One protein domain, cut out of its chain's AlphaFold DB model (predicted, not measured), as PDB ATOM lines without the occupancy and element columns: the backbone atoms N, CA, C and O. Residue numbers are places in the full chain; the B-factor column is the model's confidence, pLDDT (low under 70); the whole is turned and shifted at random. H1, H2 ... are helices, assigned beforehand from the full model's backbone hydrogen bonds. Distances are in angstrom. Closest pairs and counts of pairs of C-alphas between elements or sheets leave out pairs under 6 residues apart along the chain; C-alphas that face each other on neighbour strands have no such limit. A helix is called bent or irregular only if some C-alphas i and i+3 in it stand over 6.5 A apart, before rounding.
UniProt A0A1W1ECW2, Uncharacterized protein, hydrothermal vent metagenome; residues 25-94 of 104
ATOM      1  N   GLU A  25     197.858 200.272 178.278       94.75
ATOM      2  CA  GLU A  25     198.072 201.607 177.695       94.75
ATOM      3  C   GLU A  25     197.928 201.591 176.172       94.75
ATOM      4  O   GLU A  25     197.436 202.546 175.563       94.75
ATOM      5  N   MET A  26     198.363 200.501 175.535       95.31
ATOM      6  CA  MET A  26     198.157 200.305 174.102       95.31
ATOM      7  C   MET A  26     196.670 200.152 173.788       95.31
ATOM      8  O   MET A  26     196.199 200.780 172.843       95.31
ATOM      9  N   GLY A  27     195.913 199.419 174.607       96.25
ATOM     10  CA  GLY A  27     194.460 199.306 174.466       96.25
ATOM     11  C   GLY A  27     193.741 200.649 174.606       96.25
ATOM     12  O   GLY A  27     192.920 200.994 173.757       96.25
ATOM     13  N   GLN A  28     194.130 201.469 175.590       95.94
ATOM     14  CA  GLN A  28     193.642 202.849 175.728       95.94
ATOM     15  C   GLN A  28     193.937 203.693 174.481       95.94
ATOM     16  O   GLN A  28     193.055 204.400 173.984       95.94
ATOM     17  N   LYS A  29     195.170 203.620 173.956       95.75
ATOM     18  CA  LYS A  29     195.590 204.345 172.746       95.75
ATOM     19  C   LYS A  29     194.827 203.878 171.509       95.75
ATOM     20  O   LYS A  29     194.440 204.723 170.703       95.75
ATOM     21  N   ILE A  30     194.613 202.573 171.352       96.38
ATOM     22  CA  ILE A  30     193.842 202.005 170.242       96.38
ATOM     23  C   ILE A  30     192.404 202.497 170.327       96.38
ATOM     24  O   ILE A  30     191.927 203.087 169.363       96.38
ATOM     25  N   TYR A  31     191.744 202.350 171.480       96.25
ATOM     26  CA  TYR A  31     190.382 202.850 171.639       96.25
ATOM     27  C   TYR A  31     190.309 204.342 171.300       96.25
ATOM     28  O   TYR A  31     189.561 204.737 170.410       96.25
ATOM     29  N   GLY A  32     191.154 205.162 171.930       95.25
ATOM     30  CA  GLY A  32     191.145 206.613 171.755       95.25
ATOM     31  C   GLY A  32     191.411 207.086 170.323       95.25
ATOM     32  O   GLY A  32     190.805 208.061 169.900       95.25
ATOM     33  N   LYS A  33     192.299 206.415 169.575       94.62
ATOM     34  CA  LYS A  33     192.707 206.846 168.223       94.62
ATOM     35  C   LYS A  33     191.970 206.154 167.082       94.62
ATOM     36  O   LYS A  33     192.014 206.657 165.963       94.62
ATOM     37  N   LYS A  34     191.419 204.963 167.317       95.06
ATOM     38  CA  LYS A  34     190.856 204.105 166.262       95.06
ATOM     39  C   LYS A  34     189.364 203.876 166.420       95.06
ATOM     40  O   LYS A  34     188.683 203.790 165.412       95.06
ATOM     41  N   LEU A  35     188.868 203.776 167.654       95.75
ATOM     42  CA  LEU A  35     187.483 203.373 167.909       95.75
ATOM     43  C   LEU A  35     186.609 204.517 168.421       95.75
ATOM     44  O   LEU A  35     185.422 204.525 168.127       95.75
ATOM     45  N   LYS A  36     187.165 205.476 169.170       95.00
ATOM     46  CA  LYS A  36     186.402 206.503 169.895       95.00
ATOM     47  C   LYS A  36     185.462 207.299 168.990       95.00
ATOM     48  O   LYS A  36     184.288 207.429 169.326       95.00
ATOM     49  N   ASP A  37     185.964 207.798 167.862       94.50
ATOM     50  CA  ASP A  37     185.188 208.649 166.954       94.50
ATOM     51  C   ASP A  37     184.043 207.875 166.286       94.50
ATOM     52  O   ASP A  37     182.914 208.358 166.242       94.50
ATOM     53  N   ASP A  38     184.306 206.641 165.850       95.25
ATOM     54  CA  ASP A  38     183.288 205.761 165.263       95.25
ATOM     55  C   ASP A  38     182.280 205.269 166.325       95.25
ATOM     56  O   ASP A  38     181.085 205.118 166.057       95.25
ATOM     57  N   CYS A  39     182.742 205.022 167.551       94.56
ATOM     58  CA  CYS A  39     181.911 204.547 168.652       94.56
ATOM     59  C   CYS A  39     181.034 205.666 169.248       94.56
ATOM     60  O   CYS A  39     179.912 205.415 169.686       94.56
ATOM     61  N   GLY A  40     181.505 206.917 169.222       94.81
ATOM     62  CA  GLY A  40     180.750 208.102 169.640       94.81
ATOM     63  C   GLY A  40     180.695 208.335 171.154       94.81
ATOM     64  O   GLY A  40     179.868 209.116 171.627       94.81
ATOM     65  N   PHE A  41     181.543 207.664 171.940       94.62
ATOM     66  CA  PHE A  41     181.626 207.861 173.390       94.62
ATOM     67  C   PHE A  41     183.010 207.552 173.975       94.62
ATOM     68  O   PHE A  41     183.880 206.983 173.319       94.62
ATOM     69  N   SER A  42     183.225 207.968 175.226       95.12
ATOM     70  CA  SER A  42     184.496 207.824 175.941       95.12
ATOM     71  C   SER A  42     184.876 206.369 176.216       95.12
ATOM     72  O   SER A  42     184.015 205.485 176.281       95.12
ATOM     73  N   GLY A  43     186.171 206.136 176.459       92.31
ATOM     74  CA  GLY A  43     186.673 204.827 176.880       92.31
ATOM     75  C   GLY A  43     186.029 204.362 178.184       92.31
ATOM     76  O   GLY A  43     185.720 203.187 178.319       92.31
ATOM     77  N   VAL A  44     185.712 205.300 179.083       93.19
ATOM     78  CA  VAL A  44     184.995 205.041 180.342       93.19
ATOM     79  C   VAL A  44     183.644 204.367 180.089       93.19
ATOM     80  O   VAL A  44     183.319 203.353 180.703       93.19
ATOM     81  N   LYS A  45     182.840 204.906 179.160       94.38
ATOM     82  CA  LYS A  45     181.520 204.339 178.846       94.38
ATOM     83  C   LYS A  45     181.639 202.989 178.141       94.38
ATOM     84  O   LYS A  45     180.796 202.123 178.352       94.38
ATOM     85  N   PHE A  46     182.676 202.816 177.325       96.31
ATOM     86  CA  PHE A  46     182.946 201.566 176.628       96.31
ATOM     87  C   PHE A  46     183.336 200.433 177.582       96.31
ATOM     88  O   PHE A  46     182.696 199.384 177.572       96.31
ATOM     89  N   THR A  47     184.337 200.636 178.442       95.56
ATOM     90  CA  THR A  47     184.824 199.576 179.340       95.56
ATOM     91  C   THR A  47     183.780 199.206 180.393       95.56
ATOM     92  O   THR A  47     183.664 198.036 180.754       95.56
ATOM     93  N   ALA A  48     182.931 200.155 180.802       95.75
ATOM     94  CA  ALA A  48     181.821 199.926 181.726       95.75
ATOM     95  C   ALA A  48     180.654 199.089 181.154       95.75
ATOM     96  O   ALA A  48     179.697 198.820 181.889       95.75
ATOM     97  N   ALA A  49     180.697 198.677 179.879       96.81
ATOM     98  CA  ALA A  49     179.655 197.842 179.275       96.81
ATOM     99  C   ALA A  49     179.546 196.455 179.934       96.81
ATOM    100  O   ALA A  49     178.438 195.947 180.091       96.81
ATOM    101  N   HIS A  50     180.677 195.891 180.369       97.19
ATOM    102  CA  HIS A  50     180.762 194.600 181.055       97.19
ATOM    103  C   HIS A  50     181.709 194.688 182.255       97.19
ATOM    104  O   HIS A  50     182.541 195.593 182.354       97.19
ATOM    105  N   THR A  51     181.584 193.757 183.194       96.56
ATOM    106  CA  THR A  51     182.573 193.552 184.265       96.56
ATOM    107  C   THR A  51     183.869 192.947 183.703       96.56
ATOM    108  O   THR A  51     183.837 192.325 182.638       96.56
ATOM    109  N   PRO A  52     185.012 193.048 184.411       94.31
ATOM    110  CA  PRO A  52     186.261 192.412 183.975       94.31
ATOM    111  C   PRO A  52     186.116 190.910 183.682       94.31
ATOM    112  O   PRO A  52     186.649 190.409 182.694       94.31
ATOM    113  N   ALA A  53     185.340 190.193 184.503       93.62
ATOM    114  CA  ALA A  53     185.101 188.759 184.339       93.62
ATOM    115  C   ALA A  53     184.257 188.434 183.095       93.62
ATOM    116  O   ALA A  53     184.530 187.464 182.389       93.62
ATOM    117  N   GLU A  54     183.242 189.246 182.804       96.12
ATOM    118  CA  GLU A  54     182.440 189.109 181.585       96.12
ATOM    119  C   GLU A  54     183.275 189.419 180.342       96.12
ATOM    120  O   GLU A  54     183.225 188.662 179.376       96.12
ATOM    121  N   TRP A  55     184.101 190.469 180.388       95.94
ATOM    122  CA  TRP A  55     185.037 190.794 179.314       95.94
ATOM    123  C   TRP A  55     186.041 189.674 179.049       95.94
ATOM    124  O   TRP A  55     186.247 189.306 177.893       95.94
ATOM    125  N   GLN A  56     186.623 189.098 180.105       94.25
ATOM    126  CA  GLN A  56     187.516 187.946 179.984       94.25
ATOM    127  C   GLN A  56     186.796 186.771 179.318       94.25
ATOM    128  O   GLN A  56     187.304 186.216 178.353       94.25
ATOM    129  N   LYS A  57     185.571 186.455 179.751       95.94
ATOM    130  CA  LYS A  57     184.775 185.380 179.148       95.94
ATOM    131  C   LYS A  57     184.464 185.629 177.669       95.94
ATOM    132  O   LYS A  57     184.553 184.711 176.865       95.94
ATOM    133  N   ILE A  58     184.094 186.855 177.302       97.12
ATOM    134  CA  ILE A  58     183.838 187.239 175.904       97.12
ATOM    135  C   ILE A  58     185.098 187.037 175.052       97.12
ATOM    136  O   ILE A  58     185.005 186.583 173.910       97.12
ATOM    137  N   TYR A  59     186.264 187.373 175.600       95.56
ATOM    138  CA  TYR A  59     187.539 187.179 174.928       95.56
ATOM    139  C   TYR A  59     187.920 185.701 174.797       95.56
ATOM    140  O   TYR A  59     188.245 185.272 173.693       95.56
ATOM    141  N   ASP A  60     187.806 184.917 175.869       94.50
ATOM    142  CA  ASP A  60     188.112 183.479 175.872       94.50
ATOM    143  C   ASP A  60     187.203 182.698 174.902       94.50
ATOM    144  O   ASP A  60     187.632 181.733 174.271       94.50
ATOM    145  N   ASP A  61     185.962 183.161 174.720       96.69
ATOM    146  CA  ASP A  61     185.009 182.655 173.725       96.69
ATOM    147  C   ASP A  61     185.353 183.064 172.271       96.69
ATOM    148  O   ASP A  61     184.638 182.677 171.342       96.69
ATOM    149  N   GLY A  62     186.380 183.893 172.053       95.94
ATOM    150  CA  GLY A  62     186.749 184.445 170.744       95.94
ATOM    151  C   GLY A  62     185.759 185.485 170.201       95.94
ATOM    152  O   GLY A  62     185.700 185.713 168.995       95.94
ATOM    153  N   LYS A  63     184.944 186.106 171.067       97.81
ATOM    154  CA  LYS A  63     183.819 186.987 170.686       97.81
ATOM    155  C   LYS A  63     184.081 188.474 170.909       97.81
ATOM    156  O   LYS A  63     183.171 189.278 170.704       97.81
ATOM    157  N   LEU A  64     185.293 188.860 171.308       97.06
ATOM    158  CA  LEU A  64     185.609 190.251 171.640       97.06
ATOM    159  C   LEU A  64     185.307 191.216 170.488       97.06
ATOM    160  O   LEU A  64     184.613 192.206 170.701       97.06
ATOM    161  N   GLU A  65     185.748 190.913 169.266       97.25
ATOM    162  CA  GLU A  65     185.474 191.772 168.107       97.25
ATOM    163  C   GLU A  65     183.967 191.951 167.867       97.25
ATOM    164  O   GLU A  65     183.488 193.068 167.662       97.25
ATOM    165  N   ALA A  66     183.204 190.858 167.927       97.75
ATOM    166  CA  ALA A  66     181.763 190.885 167.707       97.75
ATOM    167  C   ALA A  66     181.045 191.743 168.760       97.75
ATOM    168  O   ALA A  66     180.155 192.524 168.420       97.75
ATOM    169  N   GLU A  67     181.457 191.646 170.026       98.06
ATOM    170  CA  GLU A  67     180.887 192.468 171.092       98.06
ATOM    171  C   GLU A  67     181.284 193.945 170.945       98.06
ATOM    172  O   GLU A  67     180.434 194.819 171.119       98.06
ATOM    173  N   ILE A  68     182.522 194.245 170.527       97.19
ATOM    174  CA  ILE A  68     182.939 195.622 170.209       97.19
ATOM    175  C   ILE A  68     182.063 196.197 169.099       97.19
ATOM    176  O   ILE A  68     181.565 197.308 169.247       97.19
ATOM    177  N   ARG A  69     181.811 195.453 168.016       96.88
ATOM    178  CA  ARG A  69     180.935 195.906 166.919       96.88
ATOM    179  C   ARG A  69     179.484 196.068 167.359       96.88
ATOM    180  O   ARG A  69     178.794 196.953 166.873       96.88
ATOM    181  N   LYS A  70     179.010 195.250 168.296       97.38
ATOM    182  CA  LYS A  70     177.670 195.403 168.876       97.38
ATOM    183  C   LYS A  70     177.545 196.680 169.711       97.38
ATOM    184  O   LYS A  70     176.503 197.327 169.669       97.38
ATOM    185  N   ILE A  71     178.591 197.044 170.454       97.00
ATOM    186  CA  ILE A  71     178.640 198.258 171.282       97.00
ATOM    187  C   ILE A  71     178.896 199.511 170.423       97.00
ATOM    188  O   ILE A  71     178.281 200.553 170.642       97.00
ATOM    189  N   CYS A  72     179.774 199.391 169.429       95.50
ATOM    190  CA  CYS A  72     180.220 200.440 168.519       95.50
ATOM    191  C   CYS A  72     179.880 200.061 167.056       95.50
ATOM    192  O   CYS A  72     180.776 199.690 166.291       95.50
ATOM    193  N   PRO A  73     178.608 200.153 166.624       95.12
ATOM    194  CA  PRO A  73     178.163 199.630 165.325       95.12
ATOM    195  C   PRO A  73     178.780 200.316 164.102       95.12
ATOM    196  O   PRO A  73     178.764 199.737 163.018       95.12
ATOM    197  N   ASN A  74     179.340 201.519 164.253       94.38
ATOM    198  CA  ASN A  74     179.931 202.263 163.138       94.38
ATOM    199  C   ASN A  74     181.443 202.034 162.974       94.38
ATOM    200  O   ASN A  74     182.028 202.596 162.050       94.38
ATOM    201  N   VAL A  75     182.078 201.237 163.846       93.00
ATOM    202  CA  VAL A  75     183.513 200.935 163.738       93.00
ATOM    203  C   VAL A  75     183.776 200.169 162.450       93.00
ATOM    204  O   VAL A  75     183.269 199.062 162.240       93.00
ATOM    205  N   LYS A  76     184.601 200.761 161.589       86.25
ATOM    206  CA  LYS A  76     184.885 200.211 160.257       86.25
ATOM    207  C   LYS A  76     185.872 199.055 160.318       86.25
ATOM    208  O   LYS A  76     185.641 198.011 159.711       86.25
ATOM    209  N   GLU A  77     186.937 199.218 161.092       90.56
ATOM    210  CA  GLU A  77     188.068 198.298 161.130       90.56
ATOM    211  C   GLU A  77     188.445 197.962 162.572       90.56
ATOM    212  O   GLU A  77     188.524 198.841 163.429       90.56
ATOM    213  N   ILE A  78     188.678 196.676 162.822       94.62
ATOM    214  CA  ILE A  78     189.283 196.167 164.050       94.62
ATOM    215  C   ILE A  78     190.355 195.187 163.591       94.62
ATOM    216  O   ILE A  78     190.032 194.132 163.050       94.62
ATOM    217  N   ASP A  79     191.621 195.560 163.748       95.06
ATOM    218  CA  ASP A  79     192.734 194.665 163.440       95.06
ATOM    219  C   ASP A  79     192.811 193.571 164.523       95.06
ATOM    220  O   ASP A  79     192.784 193.903 165.716       95.06
ATOM    221  N   PRO A  80     192.933 192.282 164.159       94.25
ATOM    222  CA  PRO A  80     193.122 191.200 165.120       94.25
ATOM    223  C   PRO A  80     194.264 191.443 166.116       94.25
ATOM    224  O   PRO A  80     194.141 191.061 167.278       94.25
ATOM    225  N   VAL A  81     195.340 192.138 165.715       94.25
ATOM    226  CA  VAL A  81     196.470 192.464 166.609       94.25
ATOM    227  C   VAL A  81     196.078 193.423 167.740       94.25
ATOM    228  O   VAL A  81     196.789 193.553 168.733       94.25
ATOM    229  N   TRP A  82     194.945 194.119 167.616       96.38
ATOM    230  CA  TRP A  82     194.440 195.018 168.650       96.38
ATOM    231  C   TRP A  82     193.663 194.288 169.737       96.38
ATOM    232  O   TRP A  82     193.491 194.857 170.814       96.38
ATOM    233  N   LEU A  83     193.173 193.073 169.474       96.38
ATOM    234  CA  LEU A  83     192.221 192.399 170.354       96.38
ATOM    235  C   LEU A  83     192.814 192.135 171.735       96.38
ATOM    236  O   LEU A  83     192.170 192.481 172.717       96.38
ATOM    237  N   ASP A  84     194.054 191.662 171.823       96.12
ATOM    238  CA  ASP A  84     194.724 191.420 173.106       96.12
ATOM    239  C   ASP A  84     194.886 192.723 173.905       96.12
ATOM    240  O   ASP A  84     194.669 192.772 175.115       96.12
ATOM    241  N   HIS A  85     195.225 193.823 173.230       97.38
ATOM    242  CA  HIS A  85     195.362 195.137 173.860       97.38
ATOM    243  C   HIS A  85     194.020 195.698 174.332       97.38
ATOM    244  O   HIS A  85     193.919 196.237 175.434       97.38
ATOM    245  N   LEU A  86     192.984 195.572 173.503       96.69
ATOM    246  CA  LEU A  86     191.626 195.993 173.831       96.69
ATOM    247  C   LEU A  86     191.057 195.155 174.971       96.69
ATOM    248  O   LEU A  86     190.428 195.719 175.857       96.69
ATOM    249  N   GLN A  87     191.342 193.854 174.986       96.38
ATOM    250  CA  GLN A  87     191.026 192.929 176.067       96.38
ATOM    251  C   GLN A  87     191.656 193.390 177.383       96.38
ATOM    252  O   GLN A  87     190.946 193.543 178.377       96.38
ATOM    253  N   ALA A  88     192.958 193.691 177.372       95.50
ATOM    254  CA  ALA A  88     193.654 194.149 178.566       95.50
ATOM    255  C   ALA A  88     193.049 195.453 179.105       95.50
ATOM    256  O   ALA A  88     192.852 195.625 180.306       95.50
ATOM    257  N   PHE A  89     192.691 196.356 178.193       96.12
ATOM    258  CA  PHE A  89     192.023 197.610 178.507       96.12
ATOM    259  C   PHE A  89     190.636 197.414 179.140       96.12
ATOM    260  O   PHE A  89     190.358 197.989 180.192       96.12
ATOM    261  N   VAL A  90     189.766 196.596 178.545       96.25
ATOM    262  CA  VAL A  90     188.416 196.372 179.090       96.25
ATOM    263  C   VAL A  90     188.418 195.554 180.379       96.25
ATOM    264  O   VAL A  90     187.526 195.727 181.207       96.25
ATOM    265  N   TYR A  91     189.423 194.700 180.583       94.75
ATOM    266  CA  TYR A  91     189.608 193.974 181.835       94.75
ATOM    267  C   TYR A  91     190.005 194.923 182.975       94.75
ATOM    268  O   TYR A  91     189.373 194.914 184.026       94.75
ATOM    269  N   GLU A  92     190.991 195.798 182.754       94.00
ATOM    270  CA  GLU A  92     191.486 196.726 183.782       94.00
ATOM    271  C   GLU A  92     190.418 197.741 184.226       94.00
ATOM    272  O   GLU A  92     190.275 198.058 185.411       94.00
ATOM    273  N   PHE A  93     189.640 198.250 183.269       94.62
ATOM    274  CA  PHE A  93     188.679 199.341 183.475       94.62
ATOM    275  C   PHE A  93     187.219 198.893 183.369       94.62
ATOM    276  O   PHE A  93     186.321 199.715 183.163       94.62
ATOM    277  N   GLY A  94     186.980 197.584 183.455       93.81
ATOM    278  CA  GLY A  94     185.645 197.009 183.408       93.81
ATOM    279  C   GLY A  94     184.750 197.542 184.527       93.81
ATOM    280  O   GLY A  94     185.205 198.067 185.546       93.81
TER     281      GLY A  94
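What this domain is: This is residues 25 to 94 of the 104 residues of an uncharacterized protein of hydrothermal vent metagenome (UniProt A0A1W1ECW2). A small, rounded ball of short helices, in which H5 lies between H1 and H3: H3 runs alongside H5 the opposite way, while H1 meets H5 about perpendicular with its residues 25 to 31. The short H2 packs on H5 near residues 89 to 91, and residues 72 to 79 lead from H4 back to H5. The printed part has 70 residues, with five named helices, H1 to H5 in order, and no named strand; its class is all helix. It is compact, with a radius of gyration of the C-alphas of 10.5 A and spans of 26 by 20 by 20 A.

How they stand to each other: H1, residues 25 to 39, touches H5, residues 80 to 92, about perpendicular at 77 degrees; their closest C-alphas, of Gly 27 and His 85, are 4.3 A apart. H2, residues 43 to 47, touches H5, closest at the C-alphas of Thr 47 and Val 90, 4.8 A. H3, residues 52 to 60, touches H5 with a shallow tilt of 21 degrees, opposite ways, closest at the C-alphas of Pro 52 and Tyr 91, 4.3 A. H4, residues 64 to 71, only just touches H5, the hub, with 3 pairs of C-alphas within 8 A. H1 and H3 are apart. Every O i to N i+4 pair is within hydrogen-bond range in H2, H3 and H4, against 8 of 11 in H1 and 7 of 9 in H5.

Where its parts are: H1 begins at C-alpha 25 (198.072, 201.607, 177.695) and is 18.8 A long; it is irregular, C-alphas 34 and 37 being 7.3 A apart. H2 is 6.1 A, H3 12.2 A and H4 10.6 A long. H5, 19.5 A long, ends at C-alpha 92 (191.486, 196.726, 183.782); it is only just irregular, with C-alphas 81 and 84 6.8 A apart.

The domain as a whole: The two C-alphas farthest apart, of Asp 37 and Asp 60, are 26.9 A apart. The printed part has no cut, no link is long, and no printed residue has a pLDDT under 70.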